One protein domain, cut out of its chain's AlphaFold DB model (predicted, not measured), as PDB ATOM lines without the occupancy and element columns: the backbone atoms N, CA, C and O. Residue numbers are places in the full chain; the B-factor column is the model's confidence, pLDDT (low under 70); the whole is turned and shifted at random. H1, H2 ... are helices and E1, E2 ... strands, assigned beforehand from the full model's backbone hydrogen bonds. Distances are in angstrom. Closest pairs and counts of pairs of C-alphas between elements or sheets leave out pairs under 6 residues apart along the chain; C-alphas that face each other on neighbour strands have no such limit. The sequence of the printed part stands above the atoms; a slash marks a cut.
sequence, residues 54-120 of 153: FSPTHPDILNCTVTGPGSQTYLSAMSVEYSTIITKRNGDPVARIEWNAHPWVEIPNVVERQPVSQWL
ATOM      1  N   PHE A  54     -15.539  53.371  20.965       91.06
ATOM      2  CA  PHE A  54     -14.464  52.417  21.173       91.06
ATOM      3  C   PHE A  54     -13.194  53.197  21.490       91.06
ATOM      4  O   PHE A  54     -12.713  53.960  20.653       91.06
ATOM      5  N   SER A  55     -12.640  52.991  22.679       90.19
ATOM      6  CA  SER A  55     -11.384  53.594  23.118       90.19
ATOM      7  C   SER A  55     -10.268  52.538  23.057       90.19
ATOM      8  O   SER A  55     -10.116  51.760  24.004       90.19
ATOM      9  N   PRO A  56      -9.516  52.437  21.941       84.12
ATOM     10  CA  PRO A  56      -8.428  51.471  21.800       84.12
ATOM     11  C   PRO A  56      -7.260  51.830  22.724       84.12
ATOM     12  O   PRO A  56      -6.854  52.988  22.809       84.12
ATOM     13  N   THR A  57      -6.688  50.832  23.396       77.25
ATOM     14  CA  THR A  57      -5.582  51.032  24.345       77.25
ATOM     15  C   THR A  57      -4.203  51.068  23.693       77.25
ATOM     16  O   THR A  57      -3.259  51.254  24.446       77.25
ATOM     17  N   HIS A  58      -4.101  50.926  22.357       65.62
ATOM     18  CA  HIS A  58      -2.973  51.172  21.418       65.62
ATOM     19  C   HIS A  58      -2.959  50.070  20.334       65.62
ATOM     20  O   HIS A  58      -3.141  48.897  20.645       65.62
ATOM     21  N   PRO A  59      -2.583  50.382  19.083       71.50
ATOM     22  CA  PRO A  59      -3.459  50.788  17.968       71.50
ATOM     23  C   PRO A  59      -4.570  49.787  17.558       71.50
ATOM     24  O   PRO A  59      -5.107  49.902  16.457       71.50
ATOM     25  N   ASP A  60      -4.909  48.798  18.385       80.62
ATOM     26  CA  ASP A  60      -5.797  47.699  18.003       80.62
ATOM     27  C   ASP A  60      -7.191  47.806  18.644       80.62
ATOM     28  O   ASP A  60      -7.326  47.970  19.854       80.62
ATOM     29  N   ILE A  61      -8.241  47.659  17.833       86.38
ATOM     30  CA  ILE A  61      -9.631  47.571  18.299       86.38
ATOM     31  C   ILE A  61      -9.877  46.297  19.112       86.38
ATOM     32  O   ILE A  61     -10.819  46.227  19.897       86.38
ATOM     33  N   LEU A  62      -9.029  45.282  18.950       89.62
ATOM     34  CA  LEU A  62      -9.127  44.046  19.711       89.62
ATOM     35  C   LEU A  62      -8.672  44.205  21.175       89.62
ATOM     36  O   LEU A  62      -8.958  43.343  22.003       89.62
ATOM     37  N   ASN A  63      -8.013  45.322  21.497       91.94
ATOM     38  CA  ASN A  63      -7.694  45.761  22.852       91.94
ATOM     39  C   ASN A  63      -8.327  47.140  23.074       91.94
ATOM     40  O   ASN A  63      -7.713  48.179  22.832       91.94
ATOM     41  N   CYS A  64      -9.594  47.168  23.480       93.69
ATOM     42  CA  CYS A  64     -10.327  48.420  23.644       93.69
ATOM     43  C   CYS A  64     -11.367  48.341  24.754       93.69
ATOM     44  O   CYS A  64     -11.775  47.264  25.186       93.69
ATOM     45  N   THR A  65     -11.843  49.502  25.183       94.12
ATOM     46  CA  THR A  65     -13.042  49.610  26.010       94.12
ATOM     47  C   THR A  65     -14.170  50.239  25.204       94.12
ATOM     48  O   THR A  65     -13.941  51.111  24.368       94.12
ATOM     49  N   VAL A  66     -15.395  49.774  25.437       93.75
ATOM     50  CA  VAL A  66     -16.607  50.341  24.843       93.75
ATOM     51  C   VAL A  66     -17.295  51.183  25.905       93.75
ATOM     52  O   VAL A  66     -17.793  50.655  26.907       93.75
ATOM     53  N   THR A  67     -17.306  52.492  25.694       94.19
ATOM     54  CA  THR A  67     -17.964  53.466  26.565       94.19
ATOM     55  C   THR A  67     -19.276  53.919  25.937       94.19
ATOM     56  O   THR A  67     -19.408  53.987  24.721       94.19
ATOM     57  N   GLY A  68     -20.291  54.157  26.762       90.56
ATOM     58  CA  GLY A  68     -21.600  54.642  26.330       90.56
ATOM     59  C   GLY A  68     -21.935  56.004  26.941       90.56
ATOM     60  O   GLY A  68     -21.038  56.709  27.420       90.56
ATOM     61  N   PRO A  69     -23.225  56.383  26.975       88.75
ATOM     62  CA  PRO A  69     -23.664  57.648  27.559       88.75
ATOM     63  C   PRO A  69     -23.153  57.843  28.992       88.75
ATOM     64  O   PRO A  69     -23.123  56.907  29.790       88.75
ATOM     65  N   GLY A  70     -22.751  59.073  29.317       87.31
ATOM     66  CA  GLY A  70     -22.168  59.396  30.623       87.31
ATOM     67  C   GLY A  70     -20.751  58.851  30.828       87.31
ATOM     68  O   GLY A  70     -20.327  58.695  31.970       87.31
ATOM     69  N   SER A  71     -20.031  58.532  29.744       85.81
ATOM     70  CA  SER A  71     -18.664  57.980  29.773       85.81
ATOM     71  C   SER A  71     -18.555  56.670  30.555       85.81
ATOM     72  O   SER A  71     -17.506  56.320  31.097       85.81
ATOM     73  N   GLN A  72     -19.660  55.931  30.625       91.19
ATOM     74  CA  GLN A  72     -19.742  54.687  31.365       91.19
ATOM     75  C   GLN A  72     -19.177  53.549  30.513       91.19
ATOM     76  O   GLN A  72     -19.665  53.302  29.415       91.19
ATOM     77  N   THR A  73     -18.177  52.819  31.011       92.38
ATOM     78  CA  THR A  73     -17.702  51.585  30.365       92.38
ATOM     79  C   THR A  73     -18.764  50.494  30.467       92.38
ATOM     80  O   THR A  73     -19.224  50.190  31.573       92.38
ATOM     81  N   TYR A  74     -19.120  49.898  29.330       93.75
ATOM     82  CA  TYR A  74     -20.050  48.771  29.229       93.75
ATOM     83  C   TYR A  74     -19.309  47.459  28.992       93.75
ATOM     84  O   TYR A  74     -19.591  46.464  29.664       93.75
ATOM     85  N   LEU A  75     -18.354  47.478  28.059       95.56
ATOM     86  CA  LEU A  75     -17.595  46.305  27.643       95.56
ATOM     87  C   LEU A  75     -16.098  46.611  27.583       95.56
ATOM     88  O   LEU A  75     -15.694  47.759  27.392       95.56
ATOM     89  N   SER A  76     -15.288  45.568  27.696       94.94
ATOM     90  CA  SER A  76     -13.860  45.593  27.399       94.94
ATOM     91  C   SER A  76     -13.525  44.421  26.491       94.94
ATOM     92  O   SER A  76     -13.966  43.305  26.740       94.94
ATOM     93  N   ALA A  77     -12.746  44.667  25.447       95.00
ATOM     94  CA  ALA A  77     -12.147  43.644  24.608       95.00
ATOM     95  C   ALA A  77     -10.665  43.526  24.964       95.00
ATOM     96  O   ALA A  77      -9.968  44.537  25.070       95.00
ATOM     97  N   MET A  78     -10.202  42.298  25.163       94.06
ATOM     98  CA  MET A  78      -8.797  41.998  25.400       94.06
ATOM     99  C   MET A  78      -8.382  40.822  24.531       94.06
ATOM    100  O   MET A  78      -8.981  39.744  24.598       94.06
ATOM    101  N   SER A  79      -7.337  41.031  23.741       92.81
ATOM    102  CA  SER A  79      -6.719  40.001  22.921       92.81
ATOM    103  C   SER A  79      -5.445  39.484  23.548       92.81
ATOM    104  O   SER A  79      -4.539  40.248  23.875       92.81
ATOM    105  N   VAL A  80      -5.360  38.163  23.639       89.69
ATOM    106  CA  VAL A  80      -4.160  37.437  24.033       89.69
ATOM    107  C   VAL A  80      -3.923  36.356  22.987       89.69
ATOM    108  O   VAL A  80      -4.766  35.479  22.794       89.69
ATOM    109  N   GLU A  81      -2.786  36.443  22.296       88.00
ATOM    110  CA  GLU A  81      -2.384  35.522  21.225       88.00
ATOM    111  C   GLU A  81      -3.464  35.357  20.136       88.00
ATOM    112  O   GLU A  81      -3.681  36.260  19.332       88.00
ATOM    113  N   TYR A  82      -4.151  34.210  20.129       91.19
ATOM    114  CA  TYR A  82      -5.167  33.814  19.153       91.19
ATOM    115  C   TYR A  82      -6.588  33.899  19.718       91.19
ATOM    116  O   TYR A  82      -7.500  33.271  19.192       91.19
ATOM    117  N   SER A  83      -6.807  34.623  20.816       93.56
ATOM    118  CA  SER A  83      -8.121  34.731  21.451       93.56
ATOM    119  C   SER A  83      -8.425  36.170  21.839       93.56
ATOM    120  O   SER A  83      -7.644  36.797  22.548       93.56
ATOM    121  N   THR A  84      -9.600  36.664  21.460       95.38
ATOM    122  CA  THR A  84     -10.188  37.878  22.036       95.38
ATOM    123  C   THR A  84     -11.298  37.485  22.989       95.38
ATOM    124  O   THR A  84     -12.193  36.724  22.625       95.38
ATOM    125  N   ILE A  85     -11.256  38.015  24.203       96.00
ATOM    126  CA  ILE A  85     -12.327  37.875  25.185       96.00
ATOM    127  C   ILE A  85     -12.979  39.240  25.351       96.00
ATOM    128  O   ILE A  85     -12.298  40.253  25.515       96.00
ATOM    129  N   ILE A  86     -14.306  39.257  25.298       96.19
ATOM    130  CA  ILE A  86     -15.113  40.436  25.584       96.19
ATOM    131  C   ILE A  86     -15.711  40.243  26.970       96.19
ATOM    132  O   ILE A  86     -16.371  39.234  27.229       96.19
ATOM    133  N   THR A  87     -15.491  41.206  27.855       96.38
ATOM    134  CA  THR A  87     -15.982  41.200  29.232       96.38
ATOM    135  C   THR A  87     -16.919  42.371  29.491       96.38
ATOM    136  O   THR A  87     -16.851  43.412  28.835       96.38
ATOM    137  N   LYS A  88     -17.816  42.206  30.463       94.44
ATOM    138  CA  LYS A  88     -18.599  43.302  31.046       94.44
ATOM    139  C   LYS A  88     -17.718  44.171  31.944       94.44
ATOM    140  O   LYS A  88     -16.635  43.770  32.360       94.44
ATOM    141  N   ARG A  89     -18.246  45.329  32.353       91.12
ATOM    142  CA  ARG A  89     -17.626  46.216  33.359       91.12
ATOM    143  C   ARG A  89     -17.162  45.494  34.637       91.12
ATOM    144  O   ARG A  89     -16.167  45.901  35.223       91.12
ATOM    145  N   ASN A  90     -17.886  44.472  35.093       91.81
ATOM    146  CA  ASN A  90     -17.546  43.711  36.301       91.81
ATOM    147  C   ASN A  90     -16.468  42.629  36.078       91.81
ATOM    148  O   ASN A  90     -16.093  41.964  37.034       91.81
ATOM    149  N   GLY A  91     -15.972  42.466  34.848       90.62
ATOM    150  CA  GLY A  91     -14.974  41.462  34.479       90.62
ATOM    151  C   GLY A  91     -15.556  40.151  33.950       90.62
ATOM    152  O   GLY A  91     -14.795  39.336  33.432       90.62
ATOM    153  N   ASP A  92     -16.876  39.953  34.003       93.94
ATOM    154  CA  ASP A  92     -17.492  38.707  33.541       93.94
ATOM    155  C   ASP A  92     -17.347  38.556  32.017       93.94
ATOM    156  O   ASP A  92     -17.742  39.470  31.280       93.94
ATOM    157  N   PRO A  93     -16.841  37.416  31.512       94.00
ATOM    158  CA  PRO A  93     -16.760  37.160  30.081       94.00
ATOM    159  C   PRO A  93     -18.158  36.979  29.481       94.00
ATOM    160  O   PRO A  93     -18.998  36.259  30.020       94.00
ATOM    161  N   VAL A  94     -18.408  37.629  28.346       95.69
ATOM    162  CA  VAL A  94     -19.686  37.560  27.612       95.69
ATOM    163  C   VAL A  94     -19.555  37.043  26.199       95.69
ATOM    164  O   VAL A  94     -20.540  36.578  25.639       95.69
ATOM    165  N   ALA A  95     -18.372  37.139  25.608       95.12
ATOM    166  CA  ALA A  95     -18.124  36.600  24.288       95.12
ATOM    167  C   ALA A  95     -16.647  36.270  24.120       95.12
ATOM    168  O   ALA A  95     -15.778  36.851  24.779       95.12
ATOM    169  N   ARG A  96     -16.373  35.343  23.209       95.50
ATOM    170  CA  ARG A  96     -15.025  34.921  22.863       95.50
ATOM    171  C   ARG A  96     -14.901  34.744  21.359       95.50
ATOM    172  O   ARG A  96     -15.804  34.227  20.705       95.50
ATOM    173  N   ILE A  97     -13.767  35.176  20.826       95.69
ATOM    174  CA  ILE A  97     -13.381  34.987  19.432       95.69
ATOM    175  C   ILE A  97     -12.040  34.268  19.426       95.69
ATOM    176  O   ILE A  97     -11.105  34.712  20.084       95.69
ATOM    177  N   GLU A  98     -11.942  33.169  18.686       95.94
ATOM    178  CA  GLU A  98     -10.683  32.462  18.451       95.94
ATOM    179  C   GLU A  98     -10.186  32.758  17.033       95.94
ATOM    180  O   GLU A  98     -10.830  32.400  16.047       95.94
ATOM    181  N   TRP A  99      -9.021  33.390  16.934       93.12
ATOM    182  CA  TRP A  99      -8.334  33.770  15.703       93.12
ATOM    183  C   TRP A  99      -7.391  32.661  15.237       93.12
ATOM    184  O   TRP A  99      -6.174  32.767  15.334       93.12
ATOM    185  N   ASN A 100      -7.962  31.581  14.717       91.56
ATOM    186  CA  ASN A 100      -7.214  30.538  14.016       91.56
ATOM    187  C   ASN A 100      -7.391  30.686  12.497       91.56
ATOM    188  O   ASN A 100      -8.159  31.528  12.033       91.56
ATOM    189  N   ALA A 101      -6.740  29.822  11.706       91.06
ATOM    190  CA  ALA A 101      -6.956  29.753  10.252       91.06
ATOM    191  C   ALA A 101      -8.450  29.632   9.875       91.06
ATOM    192  O   ALA A 101      -8.889  30.175   8.864       91.06
ATOM    193  N   HIS A 102      -9.233  28.974  10.735       91.56
ATOM    194  CA  HIS A 102     -10.691  28.964  10.701       91.56
ATOM    195  C   HIS A 102     -11.197  29.584  12.009       91.56
ATOM    196  O   HIS A 102     -11.159  28.900  13.035       91.56
ATOM    197  N   PRO A 103     -11.591  30.871  12.019       93.69
ATOM    198  CA  PRO A 103     -11.943  31.555  13.252       93.69
ATOM    199  C   PRO A 103     -13.312  31.121  13.781       93.69
ATOM    200  O   PRO A 103     -14.244  30.876  13.007       93.69
ATOM    201  N   TRP A 104     -13.434  31.087  15.106       96.25
ATOM    202  CA  TRP A 104     -14.651  30.702  15.825       96.25
ATOM    203  C   TRP A 104     -15.149  31.846  16.696       96.25
ATOM    204  O   TRP A 104     -14.357  32.648  17.191       96.25
ATOM    205  N   VAL A 105     -16.460  31.900  16.902       95.19
ATOM    206  CA  VAL A 105     -17.116  32.856  17.792       95.19
ATOM    207  C   VAL A 105     -18.061  32.132  18.734       95.19
ATOM    208  O   VAL A 105     -18.696  31.151  18.350       95.19
ATOM    209  N   GLU A 106     -18.153  32.632  19.957       94.81
ATOM    210  CA  GLU A 106     -19.059  32.140  20.987       94.81
ATOM    211  C   GLU A 106     -19.596  33.313  21.813       94.81
ATOM    212  O   GLU A 106     -18.838  34.192  22.232       94.81
ATOM    213  N   ILE A 107     -20.906  33.313  22.062       93.06
ATOM    214  CA  ILE A 107     -21.585  34.220  22.994       93.06
ATOM    215  C   ILE A 107     -22.487  33.339  23.865       93.06
ATOM    216  O   ILE A 107     -23.571  32.965  23.412       93.06
ATOM    217  N   PRO A 108     -22.074  32.964  25.088       90.00
ATOM    218  CA  PRO A 108     -22.834  32.029  25.912       90.00
ATOM    219  C   PRO A 108     -24.312  32.423  26.041       90.00
ATOM    220  O   PRO A 108     -24.637  33.575  26.330       90.00
ATOM    221  N   ASN A 109     -25.206  31.452  25.831       86.12
ATOM    222  CA  ASN A 109     -26.673  31.595  25.819       86.12
ATOM    223  C   ASN A 109     -27.278  32.416  24.662       86.12
ATOM    224  O   ASN A 109     -28.495  32.583  24.626       86.12
ATOM    225  N   VAL A 110     -26.473  32.924  23.724       88.12
ATOM    226  CA  VAL A 110     -26.958  33.709  22.569       88.12
ATOM    227  C   VAL A 110     -26.500  33.099  21.248       88.12
ATOM    228  O   VAL A 110     -27.291  32.958  20.320       88.12
ATOM    229  N   VAL A 111     -25.221  32.742  21.161       88.56
ATOM    230  CA  VAL A 111     -24.581  32.174  19.978       88.56
ATOM    231  C   VAL A 111     -23.717  31.004  20.428       88.56
ATOM    232  O   VAL A 111     -22.683  31.204  21.071       88.56
ATOM    233  N   GLU A 112     -24.141  29.787  20.089       91.62
ATOM    234  CA  GLU A 112     -23.311  28.594  20.270       91.62
ATOM    235  C   GLU A 112     -21.994  28.734  19.506       91.62
ATOM    236  O   GLU A 112     -21.913  29.435  18.492       91.62
ATOM    237  N   ARG A 113     -20.953  28.054  19.992       94.56
ATOM    238  CA  ARG A 113     -19.633  28.100  19.370       94.56
ATOM    239  C   ARG A 113     -19.713  27.624  17.919       94.56
ATOM    240  O   ARG A 113     -19.948  26.448  17.656       94.56
ATOM    241  N   GLN A 114     -19.453  28.530  16.985       94.81
ATOM    242  CA  GLN A 114     -19.547  28.251  15.553       94.81
ATOM    243  C   GLN A 114     -18.487  29.023  14.751       94.81
ATOM    244  O   GLN A 114     -17.921  30.000  15.254       94.81
ATOM    245  N   PRO A 115     -18.193  28.618  13.501       94.75
ATOM    246  CA  PRO A 115     -17.316  29.376  12.622       94.75
ATOM    247  C   PRO A 115     -17.866  30.785  12.386       94.75
ATOM    248  O   PRO A 115     -19.060  30.968  12.137       94.75
ATOM    249  N   VAL A 116     -16.986  31.789  12.368       91.50
ATOM    250  CA  VAL A 116     -17.386  33.189  12.123       91.50
ATOM    251  C   VAL A 116     -18.114  33.346  10.783       91.50
ATOM    252  O   VAL A 116     -19.013  34.173  10.658       91.50
ATOM    253  N   SER A 117     -17.772  32.529   9.784       89.50
ATOM    254  CA  SER A 117     -18.423  32.536   8.469       89.50
ATOM    255  C   SER A 117     -19.896  32.123   8.500       89.50
ATOM    256  O   SER A 117     -20.640  32.558   7.625       89.50
ATOM    257  N   GLN A 118     -20.308  31.309   9.476       89.38
ATOM    258  CA  GLN A 118     -21.703  30.900   9.659       89.38
ATOM    259  C   GLN A 118     -22.494  31.969  10.411       89.38
ATOM    260  O   GLN A 118     -23.618  32.281  10.030       89.38
ATOM    261  N   TRP A 119     -21.886  32.574  11.435       86.69
ATOM    262  CA  TRP A 119     -22.537  33.621  12.222       86.69
ATOM    263  C   TRP A 119     -22.686  34.942  11.462       86.69
ATOM    264  O   TRP A 119     -23.725  35.595  11.527       86.69
ATOM    265  N   LEU A 120     -21.642  35.337  10.733       87.81
ATOM    266  CA  LEU A 120     -21.580  36.591   9.998       87.81
ATOM    267  C   LEU A 120     -21.333  36.294   8.510       87.81
ATOM    268  O   LEU A 120     -20.198  36.434   8.038       87.81
TER     269      LEU A 120
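What this domain is: This is residues 54 to 120 of the 153 residues of an uncharacterized protein of Laccaria amethystina LaAM-08-1 (UniProt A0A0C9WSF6). A single wall of seven strands winds back and forth from one edge to the other, twisted and curled, with the short helix H1 over one face near the E7 edge and no named helix on the other face. The sheet is a meander, each strand the antiparallel neighbour of the one before, in the order E1 E2 E3 E4 E5 E6 E7, and H1 follows E7. The printed part has 67 residues, with seven named strands and one named helix, and its class is mostly strand. It is compact, with a radius of gyration of the C-alphas of 12.5 A, and spans 36 by 28 by 19 A.

Where its parts are: E1, residues 54 to 56, begins with C-alpha 54 at (-14.464, 52.417, 21.173). E2 is residues 64 to 68, 13.2 A long. E3, residues 72 to 80, is the longest strand at 24.4 A. E4, residues 83 to 88, measures 16.6 A, with C-alpha 83 at (-8.121, 34.731, 21.451). E5 is residues 93 to 98, 13.9 A, E6 residues 104 to 107, and E7 residues 111 to 115. H1, residues 116 to 119, ends with C-alpha 119 at (-22.537, 33.621, 12.222).

How they stand to each other: The edge strand E1 forms a hairpin with E2 at 153 degrees, and N 55 and O 65 are 2.8 A apart. E2 and E3 form a hairpin at 165 degrees, with N 66 and O 75 at 2.8 A. In the hairpin of E3 and E4, at 161 degrees, N 78 and O 85 are 2.9 A apart. E4 and E5 form a hairpin at 165 degrees, with N 86 and O 95 at 2.9 A. In the hairpin of E5 and E6, at 172 degrees, N 96 and O 106 are 2.9 A apart. E6 and the other edge strand, E7, form a hairpin at 173 degrees, with N 107 and O 111 at 2.9 A; these quoted pairs are within hydrogen-bond range. E1 and E7 are apart. From edge to edge the strands' lines turn by 53 degrees and the way across the sheet by 61 degrees. H1 is on the sheet at a height of 8.5 A, only just over E6, on which 3 of its 4 C-alphas fall. The closest C-alphas of E6 and H1 are those of Trp 104 and Val 116, 5.2 A apart. H1 is too short for an O i to N i+4 pair; its one O i to N i+3 pair is within range.

The domain as a whole: The two C-alphas farthest apart, those of Gly 70 and Ala 101, are 39.1 A from each other. The printed part has no cut and no long link; the link from E1 to E2, 7 residues, is short, and the others are tight. The mean pLDDT of the printed part is 91.0, and His 58 is under 70.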